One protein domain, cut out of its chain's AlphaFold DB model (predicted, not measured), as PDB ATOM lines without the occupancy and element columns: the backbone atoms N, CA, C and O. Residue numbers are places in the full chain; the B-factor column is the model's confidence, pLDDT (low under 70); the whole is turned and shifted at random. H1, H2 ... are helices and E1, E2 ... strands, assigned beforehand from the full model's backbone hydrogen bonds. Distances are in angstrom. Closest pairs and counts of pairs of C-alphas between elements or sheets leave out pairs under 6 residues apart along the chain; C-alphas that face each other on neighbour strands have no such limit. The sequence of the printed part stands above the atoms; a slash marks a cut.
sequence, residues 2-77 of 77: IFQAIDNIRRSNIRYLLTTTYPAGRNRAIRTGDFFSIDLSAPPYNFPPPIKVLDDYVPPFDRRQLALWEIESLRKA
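What this domain is: This is residues 2 to 77 of the 77 residues of an uncharacterized protein of Bradyrhizobium japonicum (UniProt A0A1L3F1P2). A small three-stranded antiparallel sheet has H1 and H2 together near one end, and a long winding loop, residues 22 to 51, joins its two edge strands, with residues 29 to 35 sticking out. The 76 printed residues hold two named helices and three named strands, in order H1, E1, E2, E3, H2; the sheet's order is E1, E3, E2. The class is mixed, with under half of the residues in named elements; the whole is compact, radius of gyration of the C-alphas 12.9 A, spans 37 by 28 by 18 A.

Where its parts are: H1, residues 2 to 11, begins at C-alpha 2 (538.858, 726.884, 433.840) and is 14.5 A long. E1 is residues 16 to 21, 15.0 A; E2 residues 52 to 55; E3 residues 65 to 70, 16.1 A. H2, residues 71 to 75, ends at C-alpha 75 (534.083, 721.737, 448.195).

How they stand to each other: E1 and E3 are antiparallel at 151 degrees, with N 17 and O 69 2.9 A apart, within hydrogen-bond range. E2 and E3 form a hairpin, N 54 and O 66 being 2.8 A apart, within range. H1 and H2 touch, closest C-alphas Arg 10 and Arg 75, 6.1 A. H2 only grazes the sheet. In both helices every O i to N i+4 pair is within range.

The domain as a whole: The printed part has no cut; E1 to E2 is a long link. Residue 77 is under pLDDT 70.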
ATOM      1  N   ILE A   2     540.219 727.016 433.262       88.69
ATOM      2  CA  ILE A   2     538.858 726.884 433.840       88.69
ATOM      3  C   ILE A   2     538.822 726.244 435.242       88.69
ATOM      4  O   ILE A   2     538.210 726.799 436.146       88.69
ATOM      5  N   PHE A   3     539.550 725.144 435.467       92.94
ATOM      6  CA  PHE A   3     539.590 724.493 436.786       92.94
ATOM      7  C   PHE A   3     540.222 725.373 437.867       92.94
ATOM      8  O   PHE A   3     539.746 725.392 438.991       92.94
ATOM      9  N   GLN A   4     541.215 726.193 437.508       95.75
ATOM     10  CA  GLN A   4     541.803 727.158 438.442       95.75
ATOM     11  C   GLN A   4     540.784 728.224 438.868       95.75
ATOM     12  O   GLN A   4     540.777 728.635 440.023       95.75
ATOM     13  N   ALA A   5     539.902 728.660 437.962       94.69
ATOM     14  CA  ALA A   5     538.821 729.576 438.316       94.69
ATOM     15  C   ALA A   5     537.822 728.917 439.283       94.69
ATOM     16  O   ALA A   5     537.441 729.532 440.276       94.69
ATOM     17  N   ILE A   6     537.459 727.654 439.038       95.00
ATOM     18  CA  ILE A   6     536.592 726.872 439.933       95.00
ATOM     19  C   ILE A   6     537.245 726.714 441.314       95.00
ATOM     20  O   ILE A   6     536.589 726.945 442.330       95.00
ATOM     21  N   ASP A   7     538.539 726.402 441.373       95.50
ATOM     22  CA  ASP A   7     539.279 726.280 442.633       95.50
ATOM     23  C   ASP A   7     539.348 727.607 443.395       95.50
ATOM     24  O   ASP A   7     539.189 727.635 444.616       95.50
ATOM     25  N   ASN A   8     539.525 728.725 442.690       96.12
ATOM     26  CA  ASN A   8     539.492 730.051 443.302       96.12
ATOM     27  C   ASN A   8     538.108 730.367 443.888       96.12
ATOM     28  O   ASN A   8     538.020 730.859 445.012       96.12
ATOM     29  N   ILE A   9     537.028 730.031 443.172       96.06
ATOM     30  CA  ILE A   9     535.654 730.178 443.673       96.06
ATOM     31  C   ILE A   9     535.457 729.322 444.928       96.06
ATOM     32  O   ILE A   9     535.002 729.835 445.951       96.06
ATOM     33  N   ARG A  10     535.883 728.052 444.895       94.81
ATOM     34  CA  ARG A  10     535.831 727.132 446.042       94.81
ATOM     35  C   ARG A  10     536.592 727.669 447.254       94.81
ATOM     36  O   ARG A  10     536.153 727.442 448.374       94.81
ATOM     37  N   ARG A  11     537.706 728.383 447.073       96.25
ATOM     38  CA  ARG A  11     538.510 728.960 448.172       96.25
ATOM     39  C   ARG A  11     537.994 730.299 448.697       96.25
ATOM     40  O   ARG A  11     538.414 730.723 449.769       96.25
ATOM     41  N   SER A  12     537.112 730.971 447.965       95.38
ATOM     42  CA  SER A  12     536.561 732.261 448.387       95.38
ATOM     43  C   SER A  12     535.641 732.131 449.614       95.38
ATOM     44  O   SER A  12     535.150 731.048 449.931       95.38
ATOM     45  N   ASN A  13     535.388 733.246 450.309       96.12
ATOM     46  CA  ASN A  13     534.485 733.299 451.469       96.12
ATOM     47  C   ASN A  13     533.024 733.619 451.082       96.12
ATOM     48  O   ASN A  13     532.267 734.173 451.878       96.12
ATOM     49  N   ILE A  14     532.630 733.345 449.834       97.19
ATOM     50  CA  ILE A  14     531.244 733.535 449.395       97.19
ATOM     51  C   ILE A  14     530.411 732.320 449.797       97.19
ATOM     52  O   ILE A  14     530.886 731.187 449.789       97.19
ATOM     53  N   ARG A  15     529.140 732.551 450.127       97.81
ATOM     54  CA  ARG A  15     528.226 731.468 450.508       97.81
ATOM     55  C   ARG A  15     527.636 730.745 449.299       97.81
ATOM     56  O   ARG A  15     527.458 729.529 449.331       97.81
ATOM     57  N   TYR A  16     527.345 731.494 448.239       98.06
ATOM     58  CA  TYR A  16     526.635 730.989 447.074       98.06
ATOM     59  C   TYR A  16     527.335 731.361 445.770       98.06
ATOM     60  O   TYR A  16     527.907 732.444 445.651       98.06
ATOM     61  N   LEU A  17     527.214 730.478 444.783       97.81
ATOM     62  CA  LEU A  17     527.545 730.725 443.388       97.81
ATOM     63  C   LEU A  17     526.250 730.692 442.579       97.81
ATOM     64  O   LEU A  17     525.607 729.651 442.504       97.81
ATOM     65  N   LEU A  18     525.879 731.812 441.966       98.19
ATOM     66  CA  LEU A  18     524.833 731.855 440.948       98.19
ATOM     67  C   LEU A  18     525.519 731.925 439.587       98.19
ATOM     68  O   LEU A  18     526.248 732.879 439.323       98.19
ATOM     69  N   THR A  19     525.326 730.920 438.740       97.62
ATOM     70  CA  THR A  19     525.908 730.917 437.394       97.62
ATOM     71  C   THR A  19     525.023 730.174 436.402       97.62
ATOM     72  O   THR A  19     524.083 729.467 436.771       97.62
ATOM     73  N   THR A  20     525.305 730.375 435.123       97.44
ATOM     74  CA  THR A  20     524.578 729.749 434.028       97.44
ATOM     75  C   THR A  20     525.002 728.291 433.842       97.44
ATOM     76  O   THR A  20     526.190 727.977 433.876       97.44
ATOM     77  N   THR A  21     524.034 727.409 433.594       97.81
ATOM     78  CA  THR A  21     524.259 726.022 433.158       97.81
ATOM     79  C   THR A  21     523.207 725.601 432.134       97.81
ATOM     80  O   THR A  21     522.120 726.181 432.062       97.81
ATOM     81  N   TYR A  22     523.534 724.583 431.348       97.62
ATOM     82  CA  TYR A  22     522.663 723.951 430.370       97.62
ATOM     83  C   TYR A  22     522.551 722.464 430.726       97.62
ATOM     84  O   TYR A  22     523.456 721.713 430.383       97.62
ATOM     85  N   PRO A  23     521.467 721.997 431.374       94.50
ATOM     86  CA  PRO A  23     521.342 720.595 431.808       94.50
ATOM     87  C   PRO A  23     521.345 719.550 430.681       94.50
ATOM     88  O   PRO A  23     521.475 718.361 430.936       94.50
ATOM     89  N   ALA A  24     521.131 719.977 429.435       93.69
ATOM     90  CA  ALA A  24     521.251 719.135 428.241       93.69
ATOM     91  C   ALA A  24     522.520 719.457 427.425       93.69
ATOM     92  O   ALA A  24     522.672 719.009 426.288       93.69
ATOM     93  N   GLY A  25     523.408 720.283 427.984       94.19
ATOM     94  CA  GLY A  25     524.672 720.673 427.382       94.19
ATOM     95  C   GLY A  25     525.641 719.498 427.292       94.19
ATOM     96  O   GLY A  25     525.542 718.510 428.017       94.19
ATOM     97  N   ARG A  26     526.614 719.607 426.386       94.38
ATOM     98  CA  ARG A  26     527.651 718.589 426.207       94.38
ATOM     99  C   ARG A  26     529.016 719.225 426.346       94.38
ATOM    100  O   ARG A  26     529.505 719.885 425.427       94.38
ATOM    101  N   ASN A  27     529.657 718.944 427.473       95.62
ATOM    102  CA  ASN A  27     531.007 719.411 427.729       95.62
ATOM    103  C   ASN A  27     531.985 718.803 426.723       95.62
ATOM    104  O   ASN A  27     532.018 717.588 426.508       95.62
ATOM    105  N   ARG A  28     532.774 719.661 426.076       93.81
ATOM    106  CA  ARG A  28     533.755 719.267 425.064       93.81
ATOM    107  C   ARG A  28     534.873 720.293 424.971       93.81
ATOM    108  O   ARG A  28     534.698 721.452 425.337       93.81
ATOM    109  N   ALA A  29     536.010 719.869 424.434       91.44
ATOM    110  CA  ALA A  29     536.998 720.818 423.946       91.44
ATOM    111  C   ALA A  29     536.421 721.577 422.743       91.44
ATOM    112  O   ALA A  29     535.719 720.995 421.912       91.44
ATOM    113  N   ILE A  30     536.740 722.863 422.649       91.12
ATOM    114  CA  ILE A  30     536.350 723.719 421.532       91.12
ATOM    115  C   ILE A  30     537.559 724.473 420.992       91.12
ATOM    116  O   ILE A  30     538.587 724.595 421.664       91.12
ATOM    117  N   ARG A  31     537.439 724.974 419.765       93.44
ATOM    118  CA  ARG A  31     538.434 725.876 419.180       93.44
ATOM    119  C   ARG A  31     538.266 727.270 419.782       93.44
ATOM    120  O   ARG A  31     537.161 727.661 420.149       93.44
ATOM    121  N   THR A  32     539.352 728.031 419.879       90.94
ATOM    122  CA  THR A  32     539.287 729.424 420.340       90.94
ATOM    123  C   THR A  32     538.318 730.226 419.468       90.94
ATOM    124  O   THR A  32     538.434 730.197 418.246       90.94
ATOM    125  N   GLY A  33     537.378 730.934 420.100       91.50
ATOM    126  CA  GLY A  33     536.340 731.723 419.424       91.50
ATOM    127  C   GLY A  33     535.023 730.980 419.170       91.50
ATOM    128  O   GLY A  33     534.063 731.605 418.735       91.50
ATOM    129  N   ASP A  34     534.964 729.679 419.452       93.62
ATOM    130  CA  ASP A  34     533.741 728.880 419.348       93.62
ATOM    131  C   ASP A  34     532.923 728.908 420.658       93.62
ATOM    132  O   ASP A  34     533.378 729.407 421.692       93.62
ATOM    133  N   PHE A  35     531.715 728.347 420.624       90.31
ATOM    134  CA  PHE A  35     530.799 728.237 421.757       90.31
ATOM    135  C   PHE A  35     530.271 726.804 421.926       90.31
ATOM    136  O   PHE A  35     530.110 726.037 420.974       90.31
ATOM    137  N   PHE A  36     529.959 726.435 423.167       93.00
ATOM    138  CA  PHE A  36     529.197 725.230 423.473       93.00
ATOM    139  C   PHE A  36     528.374 725.411 424.750       93.00
ATOM    140  O   PHE A  36     528.794 726.096 425.682       93.00
ATOM    141  N   SER A  37     527.216 724.751 424.793       95.19
ATOM    142  CA  SER A  37     526.360 724.662 425.974       95.19
ATOM    143  C   SER A  37     527.053 723.808 427.046       95.19
ATOM    144  O   SER A  37     527.300 722.618 426.832       95.19
ATOM    145  N   ILE A  38     527.392 724.430 428.178       95.94
ATOM    146  CA  ILE A  38     528.102 723.804 429.303       95.94
ATOM    147  C   ILE A  38     527.097 723.247 430.307       95.94
ATOM    148  O   ILE A  38     526.263 723.995 430.819       95.94
ATOM    149  N   ASP A  39     527.236 721.967 430.641       97.62
ATOM    150  CA  ASP A  39     526.551 721.358 431.778       97.62
ATOM    151  C   ASP A  39     527.519 721.277 432.964       97.62
ATOM    152  O   ASP A  39     528.454 720.475 432.971       97.62
ATOM    153  N   LEU A  40     527.313 722.118 433.978       97.25
ATOM    154  CA  LEU A  40     528.173 722.137 435.162       97.25
ATOM    155  C   LEU A  40     528.027 720.887 436.039       97.25
ATOM    156  O   LEU A  40     528.956 720.578 436.782       97.25
ATOM    157  N   SER A  41     526.916 720.152 435.949       96.44
ATOM    158  CA  SER A  41     526.710 718.914 436.708       96.44
ATOM    159  C   SER A  41     527.329 717.686 436.039       96.44
ATOM    160  O   SER A  41     527.600 716.695 436.713       96.44
ATOM    161  N   ALA A  42     527.608 717.749 434.737       96.81
ATOM    162  CA  ALA A  42     528.254 716.668 434.002       96.81
ATOM    163  C   ALA A  42     529.796 716.719 434.094       96.81
ATOM    164  O   ALA A  42     530.389 717.775 434.362       96.81
ATOM    165  N   PRO A  43     530.493 715.602 433.795       94.75
ATOM    166  CA  PRO A  43     531.939 715.612 433.631       94.75
ATOM    167  C   PRO A  43     532.383 716.649 432.586       94.75
ATOM    168  O   PRO A  43     531.714 716.816 431.565       94.75
ATOM    169  N   PRO A  44     533.514 717.341 432.793       94.25
ATOM    170  CA  PRO A  44     534.479 717.145 433.876       94.25
ATOM    171  C   PRO A  44     534.236 718.033 435.112       94.25
ATOM    172  O   PRO A  44     535.051 718.004 436.031       94.25
ATOM    173  N   TYR A  45     533.178 718.848 435.135       94.94
ATOM    174  CA  TYR A  45     532.955 719.828 436.205       94.94
ATOM    175  C   TYR A  45     532.291 719.210 437.436       94.94
ATOM    176  O   TYR A  45     532.677 719.551 438.549       94.94
ATOM    177  N   ASN A  46     531.367 718.264 437.229       95.50
ATOM    178  CA  ASN A  46     530.760 717.426 438.271       95.50
ATOM    179  C   ASN A  46     530.218 718.214 439.479       95.50
ATOM    180  O   ASN A  46     530.346 717.778 440.623       95.50
ATOM    181  N   PHE A  47     529.625 719.389 439.252       97.00
ATOM    182  CA  PHE A  47     528.975 720.118 440.335       97.00
ATOM    183  C   PHE A  47     527.800 719.284 440.869       97.00
ATOM    184  O   PHE A  47     527.057 718.692 440.077       97.00
ATOM    185  N   PRO A  48     527.574 719.266 442.193       96.50
ATOM    186  CA  PRO A  48     526.372 718.680 442.763       96.50
ATOM    187  C   PRO A  48     525.113 719.372 442.210       96.50
ATOM    188  O   PRO A  48     525.198 720.467 441.638       96.50
ATOM    189  N   PRO A  49     523.926 718.776 442.410       96.19
ATOM    190  CA  PRO A  49     522.671 719.410 442.033       96.19
ATOM    191  C   PRO A  49     522.546 720.833 442.616       96.19
ATOM    192  O   PRO A  49     522.887 721.044 443.786       96.19
ATOM    193  N   PRO A  50     522.068 721.818 441.832       97.50
ATOM    194  CA  PRO A  50     521.859 723.175 442.327       97.50
ATOM    195  C   PRO A  50     520.741 723.225 443.375       97.50
ATOM    196  O   PRO A  50     519.754 722.497 443.289       97.50
ATOM    197  N   ILE A  51     520.863 724.137 444.343       98.06
ATOM    198  CA  ILE A  51     519.858 724.339 445.400       98.06
ATOM    199  C   ILE A  51     518.644 725.141 444.917       98.06
ATOM    200  O   ILE A  51     517.570 725.064 445.511       98.06
ATOM    201  N   LYS A  52     518.803 725.932 443.850       98.25
ATOM    202  CA  LYS A  52     517.712 726.652 443.184       98.25
ATOM    203  C   LYS A  52     518.044 726.860 441.715       98.25
ATOM    204  O   LYS A  52     519.206 727.034 441.362       98.25
ATOM    205  N   VAL A  53     517.014 726.875 440.880       98.19
ATOM    206  CA  VAL A  53     517.132 727.063 439.436       98.19
ATOM    207  C   VAL A  53     516.077 728.056 438.964       98.19
ATOM    208  O   VAL A  53     514.943 728.032 439.442       98.19
ATOM    209  N   LEU A  54     516.464 728.926 438.036       97.94
ATOM    210  CA  LEU A  54     515.578 729.771 437.247       97.94
ATOM    211  C   LEU A  54     515.767 729.395 435.778       97.94
ATOM    212  O   LEU A  54     516.893 729.403 435.279       97.94
ATOM    213  N   ASP A  55     514.675 729.056 435.097       96.75
ATOM    214  CA  ASP A  55     514.704 728.877 433.650       96.75
ATOM    215  C   ASP A  55     514.910 730.253 432.995       96.75
ATOM    216  O   ASP A  55     514.128 731.178 433.203       96.75
ATOM    217  N   ASP A  56     516.003 730.388 432.246       95.31
ATOM    218  CA  ASP A  56     516.479 731.643 431.658       95.31
ATOM    219  C   ASP A  56     516.713 731.438 430.157       95.31
ATOM    220  O   ASP A  56     517.814 731.583 429.631       95.31
ATOM    221  N   TYR A  57     515.661 731.008 429.469       95.44
ATOM    222  CA  TYR A  57     515.674 730.770 428.034       95.44
ATOM    223  C   TYR A  57     514.309 731.085 427.429       95.44
ATOM    224  O   TYR A  57     513.295 731.161 428.123       95.44
ATOM    225  N   VAL A  58     514.293 731.243 426.110       94.44
ATOM    226  CA  VAL A  58     513.072 731.366 425.316       94.44
ATOM    227  C   VAL A  58     513.179 730.417 424.122       94.44
ATOM    228  O   VAL A  58     514.263 730.302 423.544       94.44
ATOM    229  N   PRO A  59     512.105 729.713 423.727       91.88
ATOM    230  CA  PRO A  59     512.125 728.915 422.506       91.88
ATOM    231  C   PRO A  59     512.503 729.762 421.275       91.88
ATOM    232  O   PRO A  59     512.088 730.920 421.190       91.88
ATOM    233  N   PRO A  60     513.264 729.215 420.310       92.44
ATOM    234  CA  PRO A  60     513.690 727.817 420.190       92.44
ATOM    235  C   PRO A  60     515.074 727.518 420.804       92.44
ATOM    236  O   PRO A  60     515.667 726.495 420.473       92.44
ATOM    237  N   PHE A  61     515.627 728.402 421.638       90.25
ATOM    238  CA  PHE A  61     516.982 728.233 422.168       90.25
ATOM    239  C   PHE A  61     517.077 727.107 423.202       90.25
ATOM    240  O   PHE A  61     516.098 726.786 423.882       90.25
ATOM    241  N   ASP A  62     518.285 726.549 423.343       92.00
ATOM    242  CA  ASP A  62     518.604 725.551 424.364       92.00
ATOM    243  C   ASP A  62     518.151 726.012 425.751       92.00
ATOM    244  O   ASP A  62     518.226 727.197 426.093       92.00
ATOM    245  N   ARG A  63     517.747 725.044 426.581       93.88
ATOM    246  CA  ARG A  63     517.323 725.283 427.961       93.88
ATOM    247  C   ARG A  63     518.492 725.768 428.820       93.88
ATOM    248  O   ARG A  63     519.155 724.988 429.504       93.88
ATOM    249  N   ARG A  64     518.730 727.075 428.774       96.62
ATOM    250  CA  ARG A  64     519.639 727.813 429.645       96.62
ATOM    251  C   ARG A  64     518.974 728.043 430.995       96.62
ATOM    252  O   ARG A  64     517.796 728.388 431.078       96.62
ATOM    253  N   GLN A  65     519.750 727.865 432.054       97.81
ATOM    254  CA  GLN A  65     519.297 728.067 433.419       97.81
ATOM    255  C   GLN A  65     520.277 728.933 434.194       97.81
ATOM    256  O   GLN A  65     521.488 728.772 434.058       97.81
ATOM    257  N   LEU A  66     519.751 729.801 435.056       98.19
ATOM    258  CA  LEU A  66     520.509 730.382 436.160       98.19
ATOM    259  C   LEU A  66     520.347 729.470 437.371       98.19
ATOM    260  O   LEU A  66     519.254 729.337 437.924       98.19
ATOM    261  N   ALA A  67     521.433 728.831 437.777       98.31
ATOM    262  CA  ALA A  67     521.443 727.859 438.853       98.31
ATOM    263  C   ALA A  67     522.290 728.367 440.026       98.31
ATOM    264  O   ALA A  67     523.341 728.985 439.853       98.31
ATOM    265  N   LEU A  68     521.776 728.162 441.235       98.44
ATOM    266  CA  LEU A  68     522.390 728.569 442.487       98.44
ATOM    267  C   LEU A  68     522.992 727.340 443.163       98.44
ATOM    268  O   LEU A  68     522.290 726.355 443.391       98.44
ATOM    269  N   TRP A  69     524.258 727.426 443.548       98.25
ATOM    270  CA  TRP A  69     524.967 726.421 444.332       98.25
ATOM    271  C   TRP A  69     525.436 727.007 445.654       98.25
ATOM    272  O   TRP A  69     525.787 728.184 445.740       98.25
ATOM    273  N   GLU A  70     525.484 726.169 446.681       97.62
ATOM    274  CA  GLU A  70     526.204 726.472 447.913       97.62
ATOM    275  C   GLU A  70     527.684 726.110 447.740       97.62
ATOM    276  O   GLU A  70     528.008 725.024 447.268       97.62
ATOM    277  N   ILE A  71     528.605 726.994 448.128       96.94
ATOM    278  CA  ILE A  71     530.044 726.730 447.949       96.94
ATOM    279  C   ILE A  71     530.512 725.512 448.754       96.94
ATOM    280  O   ILE A  71     531.359 724.753 448.286       96.94
ATOM    281  N   GLU A  72     529.933 725.279 449.932       95.81
ATOM    282  CA  GLU A  72     530.241 724.110 450.761       95.81
ATOM    283  C   GLU A  72     529.960 722.781 450.049       95.81
ATOM    284  O   GLU A  72     530.724 721.828 450.206       95.81
ATOM    285  N   SER A  73     528.910 722.697 449.223       94.50
ATOM    286  CA  SER A  73     528.641 721.478 448.452       94.50
ATOM    287  C   SER A  73     529.638 721.305 447.305       94.50
ATOM    288  O   SER A  73     530.036 720.180 447.012       94.50
ATOM    289  N   LEU A  74     530.126 722.407 446.723       93.00
ATOM    290  CA  LEU A  74     531.170 722.373 445.695       93.00
ATOM    291  C   LEU A  74     532.539 721.946 446.241       93.00
ATOM    292  O   LEU A  74     533.354 721.466 445.459       93.00
ATOM    293  N   ARG A  75     532.820 722.139 447.537       89.75
ATOM    294  CA  ARG A  75     534.083 721.737 448.195       89.75
ATOM    295  C   ARG A  75     534.169 720.239 448.483       89.75
ATOM    296  O   ARG A  75     535.269 719.711 448.600       89.75
ATOM    297  N   LYS A  76     533.018 719.583 448.642       72.81
ATOM    298  CA  LYS A  76     532.904 718.153 448.971       72.81
ATOM    299  C   LYS A  76     532.908 717.243 447.735       72.81
ATOM    300  O   LYS A  76     532.939 716.028 447.907       72.81
ATOM    301  N   ALA A  77     532.829 717.837 446.542       60.72
ATOM    302  CA  ALA A  77     532.780 717.172 445.241       60.72
ATOM    303  C   ALA A  77     534.162 717.055 444.586       60.72
ATOM    304  O   ALA A  77     534.896 718.077 444.561       60.72
TER     305      ALA A  77